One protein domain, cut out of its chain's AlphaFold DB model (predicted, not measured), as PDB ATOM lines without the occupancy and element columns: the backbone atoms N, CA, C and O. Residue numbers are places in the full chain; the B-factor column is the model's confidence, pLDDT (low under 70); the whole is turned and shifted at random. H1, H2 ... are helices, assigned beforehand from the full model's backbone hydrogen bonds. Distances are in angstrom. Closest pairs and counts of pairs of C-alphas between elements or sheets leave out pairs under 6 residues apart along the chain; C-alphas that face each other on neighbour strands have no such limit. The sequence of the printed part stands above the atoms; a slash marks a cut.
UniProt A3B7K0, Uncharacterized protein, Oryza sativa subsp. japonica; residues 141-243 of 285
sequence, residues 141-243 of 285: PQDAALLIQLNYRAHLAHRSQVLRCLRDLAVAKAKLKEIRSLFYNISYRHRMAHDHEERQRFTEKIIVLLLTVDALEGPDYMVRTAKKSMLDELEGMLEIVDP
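This is residues 141 to 243 of the 285 residues of an uncharacterized protein of Oryza sativa subsp. japonica (UniProt A3B7K0). Picture a bundle of three helices, H1, H3 and H4, whose first helix, H1, is far longer than the other two and sticks out as an arm with residues 141 to 157; the short H2 makes the turn from H1 to H3 at the bundle's other end. The bundle is up and down, each helix running against the one before it in the chain. The printed part has 103 residues, with H1, H2, H3 and H4 in that order and no named strand, and its class is all helix. It is extended, with a radius of gyration of the C-alphas of 19.9 A and spans of 74 by 20 by 19 A.

Find C-alpha 141 at (24.799, -101.533, 170.547); from there H1, residues 141 to 184, runs 63.7 A. Next come H2, residues 186 to 194, 13.0 A long, and H3, residues 196 to 214, 26.3 A long. H4, residues 221 to 241, runs 30.4 A to C-alpha 241 at (-16.063, -82.698, 125.016).

Look at Ala 172 and Val 213, whose C-alphas, 6.7 A apart, are the closest of H1 and H3; the two touch at a shallow tilt of 17 degrees, opposite ways. H1 touches H4 with residues 165 to 183 alone, closest at the C-alphas of Leu 166 and Val 223, 6.7 A, the same way at a shallow tilt of 25 degrees. H3 and H4 form a helical hairpin at 16 degrees, closest at the C-alphas of Leu 210 and Leu 231, 6.2 A. H2 touches H3 only at the corner, closest at the C-alphas of Met 192 and Arg 199, 4.7 A. Every O i to N i+4 pair is within hydrogen-bond range in H1, H2 and H3, and 16 of 17 in H4.

The C-alphas farthest apart, those of Pro 141 and His 194, stand 74.1 A from each other. The printed part has no cut, no link is long, and no printed residue has a pLDDT under 70.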
ATOM      1  N   PRO A 141      25.507-102.755 170.166       91.19
ATOM      2  CA  PRO A 141      24.799-101.533 170.547       91.19
ATOM      3  C   PRO A 141      24.905-100.425 169.489       91.19
ATOM      4  O   PRO A 141      23.955 -99.677 169.275       91.19
ATOM      5  N   GLN A 142      26.039-100.361 168.786       93.38
ATOM      6  CA  GLN A 142      26.293 -99.445 167.679       93.38
ATOM      7  C   GLN A 142      25.444 -99.783 166.441       93.38
ATOM      8  O   GLN A 142      24.793 -98.893 165.896       93.38
ATOM      9  N   ASP A 143      25.380-101.056 166.041       90.94
ATOM     10  CA  ASP A 143      24.545-101.513 164.918       90.94
ATOM     11  C   ASP A 143      23.048-101.346 165.213       90.94
ATOM     12  O   ASP A 143      22.269-100.938 164.350       90.94
ATOM     13  N   ALA A 144      22.637-101.627 166.453       94.62
ATOM     14  CA  ALA A 144      21.268-101.436 166.916       94.62
ATOM     15  C   ALA A 144      20.878 -99.952 166.889       94.62
ATOM     16  O   ALA A 144      19.827 -99.601 166.352       94.62
ATOM     17  N   ALA A 145      21.740 -99.069 167.407       95.38
ATOM     18  CA  ALA A 145      21.526 -97.627 167.349       95.38
ATOM     19  C   ALA A 145      21.438 -97.123 165.898       95.38
ATOM     20  O   ALA A 145      20.535 -96.347 165.576       95.38
ATOM     21  N   LEU A 146      22.313 -97.605 165.008       94.12
ATOM     22  CA  LEU A 146      22.297 -97.248 163.590       94.12
ATOM     23  C   LEU A 146      20.994 -97.687 162.907       94.12
ATOM     24  O   LEU A 146      20.376 -96.895 162.197       94.12
ATOM     25  N   LEU A 147      20.537 -98.919 163.158       93.12
ATOM     26  CA  LEU A 147      19.267 -99.423 162.635       93.12
ATOM     27  C   LEU A 147      18.085 -98.584 163.113       93.12
ATOM     28  O   LEU A 147      17.232 -98.222 162.303       93.12
ATOM     29  N   ILE A 148      18.029 -98.253 164.403       95.19
ATOM     30  CA  ILE A 148      16.954 -97.420 164.955       95.19
ATOM     31  C   ILE A 148      16.943 -96.049 164.268       95.19
ATOM     32  O   ILE A 148      15.892 -95.606 163.803       95.19
ATOM     33  N   GLN A 149      18.104 -95.403 164.129       96.56
ATOM     34  CA  GLN A 149      18.214 -94.094 163.481       96.56
ATOM     35  C   GLN A 149      17.814 -94.134 162.002       96.56
ATOM     36  O   GLN A 149      17.092 -93.253 161.535       96.56
ATOM     37  N   LEU A 150      18.255 -95.155 161.264       94.94
ATOM     38  CA  LEU A 150      17.957 -95.301 159.842       94.94
ATOM     39  C   LEU A 150      16.463 -95.546 159.608       94.94
ATOM     40  O   LEU A 150      15.857 -94.879 158.770       94.94
ATOM     41  N   ASN A 151      15.846 -96.425 160.403       95.31
ATOM     42  CA  ASN A 151      14.407 -96.675 160.340       95.31
ATOM     43  C   ASN A 151      13.592 -95.437 160.733       95.31
ATOM     44  O   ASN A 151      12.595 -95.134 160.082       95.31
ATOM     45  N   TYR A 152      14.024 -94.687 161.749       97.06
ATOM     46  CA  TYR A 152      13.351 -93.451 162.141       97.06
ATOM     47  C   TYR A 152      13.413 -92.389 161.034       97.06
ATOM     48  O   TYR A 152      12.395 -91.787 160.694       97.06
ATOM     49  N   ARG A 153      14.580 -92.208 160.398       96.00
ATOM     50  CA  ARG A 153      14.729 -91.310 159.240       96.00
ATOM     51  C   ARG A 153      13.841 -91.735 158.071       96.00
ATOM     52  O   ARG A 153      13.158 -90.889 157.497       96.00
ATOM     53  N   ALA A 154      13.806 -93.030 157.756       94.88
ATOM     54  CA  ALA A 154      12.937 -93.570 156.715       94.88
ATOM     55  C   ALA A 154      11.447 -93.348 157.037       94.88
ATOM     56  O   ALA A 154      10.684 -92.930 156.168       94.88
ATOM     57  N   HIS A 155      11.040 -93.552 158.293       93.25
ATOM     58  CA  HIS A 155       9.670 -93.313 158.744       93.25
ATOM     59  C   HIS A 155       9.256 -91.844 158.587       93.25
ATOM     60  O   HIS A 155       8.181 -91.559 158.056       93.25
ATOM     61  N   LEU A 156      10.111 -90.901 159.000       95.31
ATOM     62  CA  LEU A 156       9.845 -89.471 158.833       95.31
ATOM     63  C   LEU A 156       9.747 -89.075 157.355       95.31
ATOM     64  O   LEU A 156       8.831 -88.339 156.980       95.31
ATOM     65  N   ALA A 157      10.646 -89.593 156.512       93.25
ATOM     66  CA  ALA A 157      10.605 -89.357 155.072       93.25
ATOM     67  C   ALA A 157       9.283 -89.857 154.470       93.25
ATOM     68  O   ALA A 157       8.577 -89.077 153.828       93.25
ATOM     69  N   HIS A 158       8.893 -91.101 154.766       91.00
ATOM     70  CA  HIS A 158       7.640 -91.694 154.296       91.00
ATOM     71  C   HIS A 158       6.415 -90.889 154.749       91.00
ATOM     72  O   HIS A 158       5.560 -90.545 153.935       91.00
ATOM     73  N   ARG A 159       6.344 -90.516 156.033       92.12
ATOM     74  CA  ARG A 159       5.238 -89.708 156.568       92.12
ATOM     75  C   ARG A 159       5.133 -88.353 155.870       92.12
ATOM     76  O   ARG A 159       4.039 -87.939 155.499       92.12
ATOM     77  N   SER A 160       6.260 -87.666 155.678       92.56
ATOM     78  CA  SER A 160       6.272 -86.367 154.997       92.56
ATOM     79  C   SER A 160       5.865 -86.473 153.524       92.56
ATOM     80  O   SER A 160       5.167 -85.593 153.025       92.56
ATOM     81  N   GLN A 161       6.253 -87.559 152.847       91.94
ATOM     82  CA  GLN A 161       5.888 -87.816 151.459       91.94
ATOM     83  C   GLN A 161       4.381 -88.017 151.321       91.94
ATOM     84  O   GLN A 161       3.760 -87.332 150.517       91.94
ATOM     85  N   VAL A 162       3.780 -88.882 152.146       91.69
ATOM     86  CA  VAL A 162       2.331 -89.136 152.114       91.69
ATOM     87  C   VAL A 162       1.538 -87.847 152.338       91.69
ATOM     88  O   VAL A 162       0.610 -87.561 151.586       91.69
ATOM     89  N   LEU A 163       1.936 -87.021 153.311       92.44
ATOM     90  CA  LEU A 163       1.271 -85.738 153.569       92.44
ATOM     91  C   LEU A 163       1.391 -84.757 152.395       92.44
ATOM     92  O   LEU A 163       0.442 -84.029 152.110       92.44
ATOM     93  N   ARG A 164       2.535 -84.741 151.699       93.38
ATOM     94  CA  ARG A 164       2.723 -83.924 150.494       93.38
ATOM     95  C   ARG A 164       1.798 -84.390 149.371       93.38
ATOM     96  O   ARG A 164       1.038 -83.579 148.856       93.38
ATOM     97  N   CYS A 165       1.768 -85.695 149.094       93.44
ATOM     98  CA  CYS A 165       0.877 -86.277 148.087       93.44
ATOM     99  C   CYS A 165      -0.601 -85.985 148.390       93.44
ATOM    100  O   CYS A 165      -1.351 -85.630 147.487       93.44
ATOM    101  N   LEU A 166      -1.027 -86.085 149.655       93.88
ATOM    102  CA  LEU A 166      -2.402 -85.769 150.060       93.88
ATOM    103  C   LEU A 166      -2.753 -84.293 149.845       93.88
ATOM    104  O   LEU A 166      -3.862 -83.982 149.408       93.88
ATOM    105  N   ARG A 167      -1.816 -83.378 150.121       95.19
ATOM    106  CA  ARG A 167      -2.006 -81.948 149.856       95.19
ATOM    107  C   ARG A 167      -2.172 -81.683 148.361       95.19
ATOM    108  O   ARG A 167      -3.101 -80.974 147.979       95.19
ATOM    109  N   ASP A 168      -1.305 -82.254 147.533       95.19
ATOM    110  CA  ASP A 168      -1.347 -82.050 146.082       95.19
ATOM    111  C   ASP A 168      -2.619 -82.659 145.471       95.19
ATOM    112  O   ASP A 168      -3.284 -82.036 144.641       95.19
ATOM    113  N   LEU A 169      -3.045 -83.821 145.978       95.62
ATOM    114  CA  LEU A 169      -4.314 -84.450 145.621       95.62
ATOM    115  C   LEU A 169      -5.519 -83.575 145.996       95.62
ATOM    116  O   LEU A 169      -6.463 -83.463 145.217       95.62
ATOM    117  N   ALA A 170      -5.501 -82.920 147.160       96.31
ATOM    118  CA  ALA A 170      -6.573 -82.012 147.565       96.31
ATOM    119  C   ALA A 170      -6.684 -80.796 146.629       96.31
ATOM    120  O   ALA A 170      -7.792 -80.405 146.253       96.31
ATOM    121  N   VAL A 171      -5.549 -80.233 146.199       97.38
ATOM    122  CA  VAL A 171      -5.512 -79.144 145.207       97.38
ATOM    123  C   VAL A 171      -6.082 -79.618 143.871       97.38
ATOM    124  O   VAL A 171      -6.945 -78.951 143.297       97.38
ATOM    125  N   ALA A 172      -5.666 -80.793 143.398       97.38
ATOM    126  CA  ALA A 172      -6.193 -81.371 142.168       97.38
ATOM    127  C   ALA A 172      -7.707 -81.644 142.269       97.38
ATOM    128  O   ALA A 172      -8.459 -81.342 141.342       97.38
ATOM    129  N   LYS A 173      -8.189 -82.139 143.415       96.81
ATOM    130  CA  LYS A 173      -9.617 -82.380 143.670       96.81
ATOM    131  C   LYS A 173     -10.428 -81.083 143.661       96.81
ATOM    132  O   LYS A 173     -11.561 -81.080 143.182       96.81
ATOM    133  N   ALA A 174      -9.868 -79.973 144.142       97.88
ATOM    134  CA  ALA A 174     -10.499 -78.661 144.020       97.88
ATOM    135  C   ALA A 174     -10.617 -78.222 142.549       97.88
ATOM    136  O   ALA A 174     -11.686 -77.789 142.123       97.88
ATOM    137  N   LYS A 175      -9.569 -78.430 141.740       97.44
ATOM    138  CA  LYS A 175      -9.604 -78.156 140.293       97.44
ATOM    139  C   LYS A 175     -10.596 -79.029 139.537       97.44
ATOM    140  O   LYS A 175     -11.306 -78.528 138.670       97.44
ATOM    141  N   LEU A 176     -10.731 -80.293 139.919       97.50
ATOM    142  CA  LEU A 176     -11.771 -81.169 139.390       97.50
ATOM    143  C   LEU A 176     -13.174 -80.633 139.703       97.50
ATOM    144  O   LEU A 176     -14.035 -80.644 138.830       97.50
ATOM    145  N   LYS A 177     -13.410 -80.101 140.910       97.44
ATOM    146  CA  LYS A 177     -14.692 -79.458 141.255       97.44
ATOM    147  C   LYS A 177     -14.978 -78.214 140.404       97.44
ATOM    148  O   LYS A 177     -16.113 -78.038 139.974       97.44
ATOM    149  N   GLU A 178     -13.972 -77.380 140.129       96.44
ATOM    150  CA  GLU A 178     -14.106 -76.235 139.210       96.44
ATOM    151  C   GLU A 178     -14.454 -76.693 137.781       96.44
ATOM    152  O   GLU A 178     -15.319 -76.120 137.123       96.44
ATOM    153  N   ILE A 179     -13.809 -77.754 137.296       96.06
ATOM    154  CA  ILE A 179     -14.085 -78.323 135.971       96.06
ATOM    155  C   ILE A 179     -15.489 -78.939 135.918       96.06
ATOM    156  O   ILE A 179     -16.215 -78.702 134.955       96.06
ATOM    157  N   ARG A 180     -15.912 -79.665 136.961       96.06
ATOM    158  CA  ARG A 180     -17.277 -80.197 137.094       96.06
ATOM    159  C   ARG A 180     -18.320 -79.092 137.030       96.06
ATOM    160  O   ARG A 180     -19.291 -79.226 136.291       96.06
ATOM    161  N   SER A 181     -18.133 -77.999 137.770       96.12
ATOM    162  CA  SER A 181     -19.118 -76.914 137.788       96.12
ATOM    163  C   SER A 181     -19.281 -76.275 136.407       96.12
ATOM    164  O   SER A 181     -20.406 -76.031 135.976       96.12
ATOM    165  N   LEU A 182     -18.183 -76.083 135.671       93.50
ATOM    166  CA  LEU A 182     -18.217 -75.631 134.279       93.50
ATOM    167  C   LEU A 182     -18.867 -76.665 133.356       93.50
ATOM    168  O   LEU A 182     -19.679 -76.304 132.508       93.50
ATOM    169  N   PHE A 183     -18.549 -77.946 133.534       93.56
ATOM    170  CA  PHE A 183     -19.093 -79.021 132.717       93.56
ATOM    171  C   PHE A 183     -20.600 -79.156 132.881       93.56
ATOM    172  O   PHE A 183     -21.293 -79.333 131.895       93.56
ATOM    173  N   TYR A 184     -21.147 -79.062 134.089       93.06
ATOM    174  CA  TYR A 184     -22.597 -79.157 134.298       93.06
ATOM    175  C   TYR A 184     -23.335 -77.832 134.067       93.06
ATOM    176  O   TYR A 184     -24.564 -77.802 134.054       93.06
ATOM    177  N   ASN A 185     -22.616 -76.739 133.805       95.19
ATOM    178  CA  ASN A 185     -23.234 -75.472 133.453       95.19
ATOM    179  C   ASN A 185     -23.813 -75.517 132.028       95.19
ATOM    180  O   ASN A 185     -23.087 -75.554 131.034       95.19
ATOM    181  N   ILE A 186     -25.142 -75.446 131.930       92.62
ATOM    182  CA  ILE A 186     -25.880 -75.526 130.661       92.62
ATOM    183  C   ILE A 186     -25.461 -74.417 129.687       92.62
ATOM    184  O   ILE A 186     -25.249 -74.683 128.505       92.62
ATOM    185  N   SER A 187     -25.307 -73.182 130.171       91.88
ATOM    186  CA  SER A 187     -24.930 -72.041 129.322       91.88
ATOM    187  C   SER A 187     -23.516 -72.206 128.763       91.88
ATOM    188  O   SER A 187     -23.261 -71.923 127.592       91.88
ATOM    189  N   TYR A 188     -22.596 -72.708 129.588       92.50
ATOM    190  CA  TYR A 188     -21.220 -72.963 129.179       92.50
ATOM    191  C   TYR A 188     -21.128 -74.102 128.158       92.50
ATOM    192  O   TYR A 188     -20.443 -73.950 127.148       92.50
ATOM    193  N   ARG A 189     -21.887 -75.194 128.344       90.31
ATOM    194  CA  ARG A 189     -21.968 -76.288 127.359       90.31
ATOM    195  C   ARG A 189     -22.415 -75.813 125.983       90.31
ATOM    196  O   ARG A 189     -21.820 -76.208 124.986       90.31
ATOM    197  N   HIS A 190     -23.436 -74.957 125.925       91.69
ATOM    198  CA  HIS A 190     -23.898 -74.403 124.652       91.69
ATOM    199  C   HIS A 190     -22.792 -73.600 123.969       91.69
ATOM    200  O   HIS A 190     -22.563 -73.781 122.776       91.69
ATOM    201  N   ARG A 191     -22.054 -72.768 124.717       91.50
ATOM    202  CA  ARG A 191     -20.920 -72.016 124.164       91.50
ATOM    203  C   ARG A 191     -19.824 -72.943 123.635       91.50
ATOM    204  O   ARG A 191     -19.390 -72.768 122.504       91.50
ATOM    205  N   MET A 192     -19.444 -73.965 124.396       90.69
ATOM    206  CA  MET A 192     -18.445 -74.949 123.967       90.69
ATOM    207  C   MET A 192     -18.862 -75.777 122.742       90.69
ATOM    208  O   MET A 192     -18.002 -76.276 122.023       90.69
ATOM    209  N   ALA A 193     -20.162 -75.971 122.509       87.88
ATOM    210  CA  ALA A 193     -20.644 -76.707 121.342       87.88
ATOM    211  C   ALA A 193     -20.499 -75.905 120.037       87.88
ATOM    212  O   ALA A 193     -20.309 -76.499 118.979       87.88
ATOM    213  N   HIS A 194     -20.580 -74.573 120.117       89.62
ATOM    214  CA  HIS A 194     -20.551 -73.682 118.953       89.62
ATOM    215  C   HIS A 194     -19.173 -73.053 118.715       89.62
ATOM    216  O   HIS A 194     -18.827 -72.760 117.574       89.62
ATOM    217  N   ASP A 195     -18.393 -72.841 119.776       94.00
ATOM    218  CA  ASP A 195     -17.078 -72.211 119.712       94.00
ATOM    219  C   ASP A 195     -15.960 -73.244 119.912       94.00
ATOM    220  O   ASP A 195     -15.768 -73.810 120.994       94.00
ATOM    221  N   HIS A 196     -15.197 -73.472 118.841       89.56
ATOM    222  CA  HIS A 196     -14.063 -74.388 118.837       89.56
ATOM    223  C   HIS A 196     -12.907 -73.916 119.729       89.56
ATOM    224  O   HIS A 196     -12.212 -74.765 120.288       89.56
ATOM    225  N   GLU A 197     -12.703 -72.606 119.903       92.88
ATOM    226  CA  GLU A 197     -11.659 -72.081 120.790       92.88
ATOM    227  C   GLU A 197     -12.012 -72.330 122.256       92.88
ATOM    228  O   GLU A 197     -11.178 -72.794 123.032       92.88
ATOM    229  N   GLU A 198     -13.261 -72.074 122.647       92.62
ATOM    230  CA  GLU A 198     -13.730 -72.340 124.013       92.62
ATOM    231  C   GLU A 198     -13.728 -73.839 124.326       92.62
ATOM    232  O   GLU A 198     -13.346 -74.245 125.430       92.62
ATOM    233  N   ARG A 199     -14.084 -74.677 123.344       91.69
ATOM    234  CA  ARG A 199     -13.955 -76.132 123.455       91.69
ATOM    235  C   ARG A 199     -12.504 -76.545 123.673       91.69
ATOM    236  O   ARG A 199     -12.230 -77.279 124.618       91.69
ATOM    237  N   GLN A 200     -11.581 -76.025 122.865       93.88
ATOM    238  CA  GLN A 200     -10.149 -76.292 122.993       93.88
ATOM    239  C   GLN A 200      -9.618 -75.870 124.371       93.88
ATOM    240  O   GLN A 200      -8.967 -76.665 125.046       93.88
ATOM    241  N   ARG A 201      -9.963 -74.667 124.846       93.88
ATOM    242  CA  ARG A 201      -9.574 -74.174 126.181       93.88
ATOM    243  C   ARG A 201     -10.090 -75.071 127.301       93.88
ATOM    244  O   ARG A 201      -9.419 -75.248 128.317       93.88
ATOM    245  N   PHE A 202     -11.296 -75.616 127.162       95.00
ATOM    246  CA  PHE A 202     -11.849 -76.527 128.159       95.00
ATOM    247  C   PHE A 202     -11.180 -77.905 128.123       95.00
ATOM    248  O   PHE A 202     -10.808 -78.428 129.172       95.00
ATOM    249  N   THR A 203     -10.952 -78.447 126.928       94.00
ATOM    250  CA  THR A 203     -10.177 -79.672 126.715       94.00
ATOM    251  C   THR A 203      -8.775 -79.554 127.310       94.00
ATOM    252  O   THR A 203      -8.336 -80.440 128.039       94.00
ATOM    253  N   GLU A 204      -8.090 -78.429 127.101       94.94
ATOM    254  CA  GLU A 204      -6.783 -78.154 127.701       94.94
ATOM    255  C   GLU A 204      -6.832 -78.152 129.228       94.94
ATOM    256  O   GLU A 204      -5.967 -78.756 129.858       94.94
ATOM    257  N   LYS A 205      -7.858 -77.545 129.840       95.75
ATOM    258  CA  LYS A 205      -8.036 -77.589 131.302       95.75
ATOM    259  C   LYS A 205      -8.152 -79.025 131.816       95.75
ATOM    260  O   LYS A 205      -7.531 -79.347 132.829       95.75
ATOM    261  N   ILE A 206      -8.903 -79.882 131.118       95.69
ATOM    262  CA  ILE A 206      -9.034 -81.302 131.472       95.69
ATOM    263  C   ILE A 206      -7.692 -82.027 131.304       95.69
ATOM    264  O   ILE A 206      -7.238 -82.683 132.237       95.69
ATOM    265  N   ILE A 207      -7.013 -81.863 130.162       95.19
ATOM    266  CA  ILE A 207      -5.719 -82.510 129.878       95.19
ATOM    267  C   ILE A 207      -4.644 -82.077 130.880       95.19
ATOM    268  O   ILE A 207      -3.884 -82.911 131.364       95.19
ATOM    269  N   VAL A 208      -4.563 -80.788 131.216       96.12
ATOM    270  CA  VAL A 208      -3.601 -80.279 132.204       96.12
ATOM    271  C   VAL A 208      -3.855 -80.909 133.570       96.12
ATOM    272  O   VAL A 208      -2.901 -81.320 134.237       96.12
ATOM    273  N   LEU A 209      -5.119 -81.030 133.984       96.69
ATOM    274  CA  LEU A 209      -5.442 -81.680 135.249       96.69
ATOM    275  C   LEU A 209      -5.144 -83.185 135.212       96.69
ATOM    276  O   LEU A 209      -4.562 -83.682 136.171       96.69
ATOM    277  N   LEU A 210      -5.445 -83.879 134.110       95.94
ATOM    278  CA  LEU A 210      -5.079 -85.288 133.900       95.94
ATOM    279  C   LEU A 210      -3.571 -85.501 134.062       95.94
ATOM    280  O   LEU A 210      -3.159 -86.334 134.858       95.94
ATOM    281  N   LEU A 211      -2.743 -84.697 133.385       95.06
ATOM    282  CA  LEU A 211      -1.281 -84.777 133.497       95.06
ATOM    283  C   LEU A 211      -0.788 -84.476 134.916       95.06
ATOM    284  O   LEU A 211       0.157 -85.101 135.393       95.06
ATOM    285  N   THR A 212      -1.426 -83.521 135.595       95.19
ATOM    286  CA  THR A 212      -1.079 -83.165 136.977       95.19
ATOM    287  C   THR A 212      -1.383 -84.319 137.925       95.19
ATOM    288  O   THR A 212      -0.536 -84.674 138.735       95.19
ATOM    289  N   VAL A 213      -2.573 -84.919 137.811       94.88
ATOM    290  CA  VAL A 213      -3.014 -86.058 138.627       94.88
ATOM    291  C   VAL A 213      -2.197 -87.310 138.308       94.88
ATOM    292  O   VAL A 213      -1.849 -88.054 139.222       94.88
ATOM    293  N   ASP A 214      -1.835 -87.528 137.044       92.94
ATOM    294  CA  ASP A 214      -0.982 -88.642 136.627       92.94
ATOM    295  C   ASP A 214       0.427 -88.550 137.230       92.94
ATOM    296  O   ASP A 214       0.967 -89.548 137.707       92.94
ATOM    297  N   ALA A 215       0.978 -87.339 137.329       92.75
ATOM    298  CA  ALA A 215       2.253 -87.096 137.997       92.75
ATOM    299  C   ALA A 215       2.198 -87.282 139.527       92.75
ATOM    300  O   ALA A 215       3.248 -87.369 140.167       92.75
ATOM    301  N   LEU A 216       1.005 -87.341 140.135       91.50
ATOM    302  CA  LEU A 216       0.881 -87.656 141.555       91.50
ATOM    303  C   LEU A 216       1.133 -89.148 141.763       91.50
ATOM    304  O   LEU A 216       0.377 -90.010 141.310       91.50
ATOM    305  N   GLU A 217       2.189 -89.446 142.505       85.12
ATOM    306  CA  GLU A 217       2.513 -90.792 142.947       85.12
ATOM    307  C   GLU A 217       2.629 -90.798 144.469       85.12
ATOM    308  O   GLU A 217       3.305 -89.960 145.073       85.12
ATOM    309  N   GLY A 218       1.911 -91.719 145.105       83.62
ATOM    310  CA  GLY A 218       1.895 -91.863 146.552       83.62
ATOM    311  C   GLY A 218       1.860 -93.339 146.935       83.62
ATOM    312  O   GLY A 218       1.070 -94.084 146.355       83.62
ATOM    313  N   PRO A 219       2.664 -93.770 147.925       80.81
ATOM    314  CA  PRO A 219       2.648 -95.156 148.400       80.81
ATOM    315  C   PRO A 219       1.339 -95.515 149.127       80.81
ATOM    316  O   PRO A 219       1.025 -96.687 149.319       80.81
ATOM    317  N   ASP A 220       0.564 -94.507 149.532       88.62
ATOM    318  CA  ASP A 220      -0.682 -94.682 150.263       88.62
ATOM    319  C   ASP A 220      -1.840 -95.142 149.354       88.62
ATOM    320  O   ASP A 220      -2.054 -94.627 148.254       88.62
ATOM    321  N   TYR A 221      -2.612 -96.123 149.825       88.94
ATOM    322  CA  TYR A 221      -3.735 -96.695 149.077       88.94
ATOM    323  C   TYR A 221      -4.853 -95.677 148.794       88.94
ATOM    324  O   TYR A 221      -5.452 -95.716 147.715       88.94
ATOM    325  N   MET A 222      -5.111 -94.736 149.712       89.12
ATOM    326  CA  MET A 222      -6.132 -93.703 149.516       89.12
ATOM    327  C   MET A 222      -5.739 -92.760 148.382       89.12
ATOM    328  O   MET A 222      -6.585 -92.397 147.566       89.12
ATOM    329  N   VAL A 223      -4.448 -92.417 148.287       91.12
ATOM    330  CA  VAL A 223      -3.921 -91.584 147.195       91.12
ATOM    331  C   VAL A 223      -4.101 -92.290 145.854       91.12
ATOM    332  O   VAL A 223      -4.608 -91.681 144.916       91.12
ATOM    333  N   ARG A 224      -3.765 -93.584 145.768       92.44
ATOM    334  CA  ARG A 224      -3.923 -94.370 144.531       92.44
ATOM    335  C   ARG A 224      -5.383 -94.495 144.094       92.44
ATOM    336  O   ARG A 224      -5.690 -94.302 142.921       92.44
ATOM    337  N   THR A 225      -6.282 -94.771 145.036       94.00
ATOM    338  CA  THR A 225      -7.718 -94.920 144.752       94.00
ATOM    339  C   THR A 225      -8.336 -93.603 144.294       94.00
ATOM    340  O   THR A 225      -9.024 -93.556 143.276       94.00
ATOM    341  N   ALA A 226      -8.047 -92.511 145.005       94.19
ATOM    342  CA  ALA A 226      -8.548 -91.191 144.648       94.19
ATOM    343  C   ALA A 226      -7.990 -90.709 143.304       94.19
ATOM    344  O   ALA A 226      -8.748 -90.188 142.493       94.19
ATOM    345  N   LYS A 227      -6.694 -90.933 143.038       94.94
ATOM    346  CA  LYS A 227      -6.074 -90.661 141.735       94.94
ATOM    347  C   LYS A 227      -6.849 -91.354 140.617       94.94
ATOM    348  O   LYS A 227      -7.270 -90.689 139.680       94.94
ATOM    349  N   LYS A 228      -7.064 -92.668 140.744       94.44
ATOM    350  CA  LYS A 228      -7.779 -93.459 139.739       94.44
ATOM    351  C   LYS A 228      -9.189 -92.919 139.492       94.44
ATOM    352  O   LYS A 228      -9.531 -92.631 138.358       94.44
ATOM    353  N   SER A 229      -9.949 -92.674 140.559       95.62
ATOM    354  CA  SER A 229     -11.300 -92.108 140.453       95.62
ATOM    355  C   SER A 229     -11.327 -90.746 139.746       95.62
ATOM    356  O   SER A 229     -12.222 -90.494 138.945       95.62
ATOM    357  N   MET A 230     -10.352 -89.873 140.015       96.62
ATOM    358  CA  MET A 230     -10.259 -88.579 139.338       96.62
ATOM    359  C   MET A 230      -9.876 -88.714 137.859       96.62
ATOM    360  O   MET A 230     -10.382 -87.948 137.045       96.62
ATOM    361  N   LEU A 231      -8.982 -89.650 137.517       95.56
ATOM    362  CA  LEU A 231      -8.591 -89.921 136.131       95.56
ATOM    363  C   LEU A 231      -9.772 -90.468 135.328       95.56
ATOM    364  O   LEU A 231     -10.107 -89.876 134.307       95.56
ATOM    365  N   ASP A 232     -10.443 -91.507 135.832       95.44
ATOM    366  CA  ASP A 232     -11.588 -92.144 135.168       95.44
ATOM    367  C   ASP A 232     -12.691 -91.112 134.854       95.44
ATOM    368  O   ASP A 232     -13.270 -91.088 133.766       95.44
ATOM    369  N   GLU A 233     -12.963 -90.201 135.792       96.38
ATOM    370  CA  GLU A 233     -13.942 -89.139 135.585       96.38
ATOM    371  C   GLU A 233     -13.485 -88.087 134.570       96.38
ATOM    372  O   GLU A 233     -14.260 -87.699 133.696       96.38
ATOM    373  N   LEU A 234     -12.244 -87.605 134.678       96.25
ATOM    374  CA  LEU A 234     -11.712 -86.614 133.744       96.25
ATOM    375  C   LEU A 234     -11.647 -87.169 132.319       96.25
ATOM    376  O   LEU A 234     -11.953 -86.438 131.379       96.25
ATOM    377  N   GLU A 235     -11.301 -88.445 132.155       94.31
ATOM    378  CA  GLU A 235     -11.347 -89.154 130.876       94.31
ATOM    379  C   GLU A 235     -12.781 -89.251 130.343       94.31
ATOM    380  O   GLU A 235     -13.024 -88.908 129.187       94.31
ATOM    381  N   GLY A 236     -13.753 -89.606 131.190       93.38
ATOM    382  CA  GLY A 236     -15.166 -89.629 130.804       93.38
ATOM    383  C   GLY A 236     -15.695 -88.255 130.372       93.38
ATOM    384  O   GLY A 236     -16.426 -88.137 129.388       93.38
ATOM    385  N   MET A 237     -15.293 -87.186 131.062       94.56
ATOM    386  CA  MET A 237     -15.631 -85.815 130.668       94.56
ATOM    387  C   MET A 237     -14.965 -85.419 129.347       94.56
ATOM    388  O   MET A 237     -15.577 -84.724 128.532       94.56
ATOM    389  N   LEU A 238     -13.725 -85.855 129.132       93.25
ATOM    390  CA  LEU A 238     -12.953 -85.565 127.932       93.25
ATOM    391  C   LEU A 238     -13.545 -86.239 126.691       93.25
ATOM    392  O   LEU A 238     -13.652 -85.582 125.662       93.25
ATOM    393  N   GLU A 239     -14.004 -87.486 126.809       91.31
ATOM    394  CA  GLU A 239     -14.690 -88.223 125.736       91.31
ATOM    395  C   GLU A 239     -15.955 -87.495 125.251       91.31
ATOM    396  O   GLU A 239     -16.301 -87.526 124.075       91.31
ATOM    397  N   ILE A 240     -16.643 -86.784 126.149       90.12
ATOM    398  CA  ILE A 240     -17.855 -86.028 125.810       90.12
ATOM    399  C   ILE A 240     -17.517 -84.700 125.114       90.12
ATOM    400  O   ILE A 240     -18.250 -84.258 124.228       90.12
ATOM    401  N   VAL A 241     -16.446 -84.025 125.536       89.56
ATOM    402  CA  VAL A 241     -16.063 -82.698 125.016       89.56
ATOM    403  C   VAL A 241     -15.295 -82.798 123.701       89.56
ATOM    404  O   VAL A 241     -15.459 -81.956 122.818       89.56
ATOM    405  N   ASP A 242     -14.443 -83.805 123.594       86.88
ATOM    406  CA  ASP A 242     -13.526 -84.038 122.487       86.88
ATOM    407  C   ASP A 242     -13.603 -85.522 122.099       86.88
ATOM    408  O   ASP A 242     -12.664 -86.277 122.375       86.88
ATOM    409  N   PRO A 243     -14.748 -85.957 121.526       82.31
ATOM    410  CA  PRO A 243     -14.987 -87.353 121.190       82.31
ATOM    411  C   PRO A 243     -13.948 -87.821 120.186       82.31
ATOM    412  O   PRO A 243     -13.836 -87.299 119.069       82.31
TER     413      PRO A 243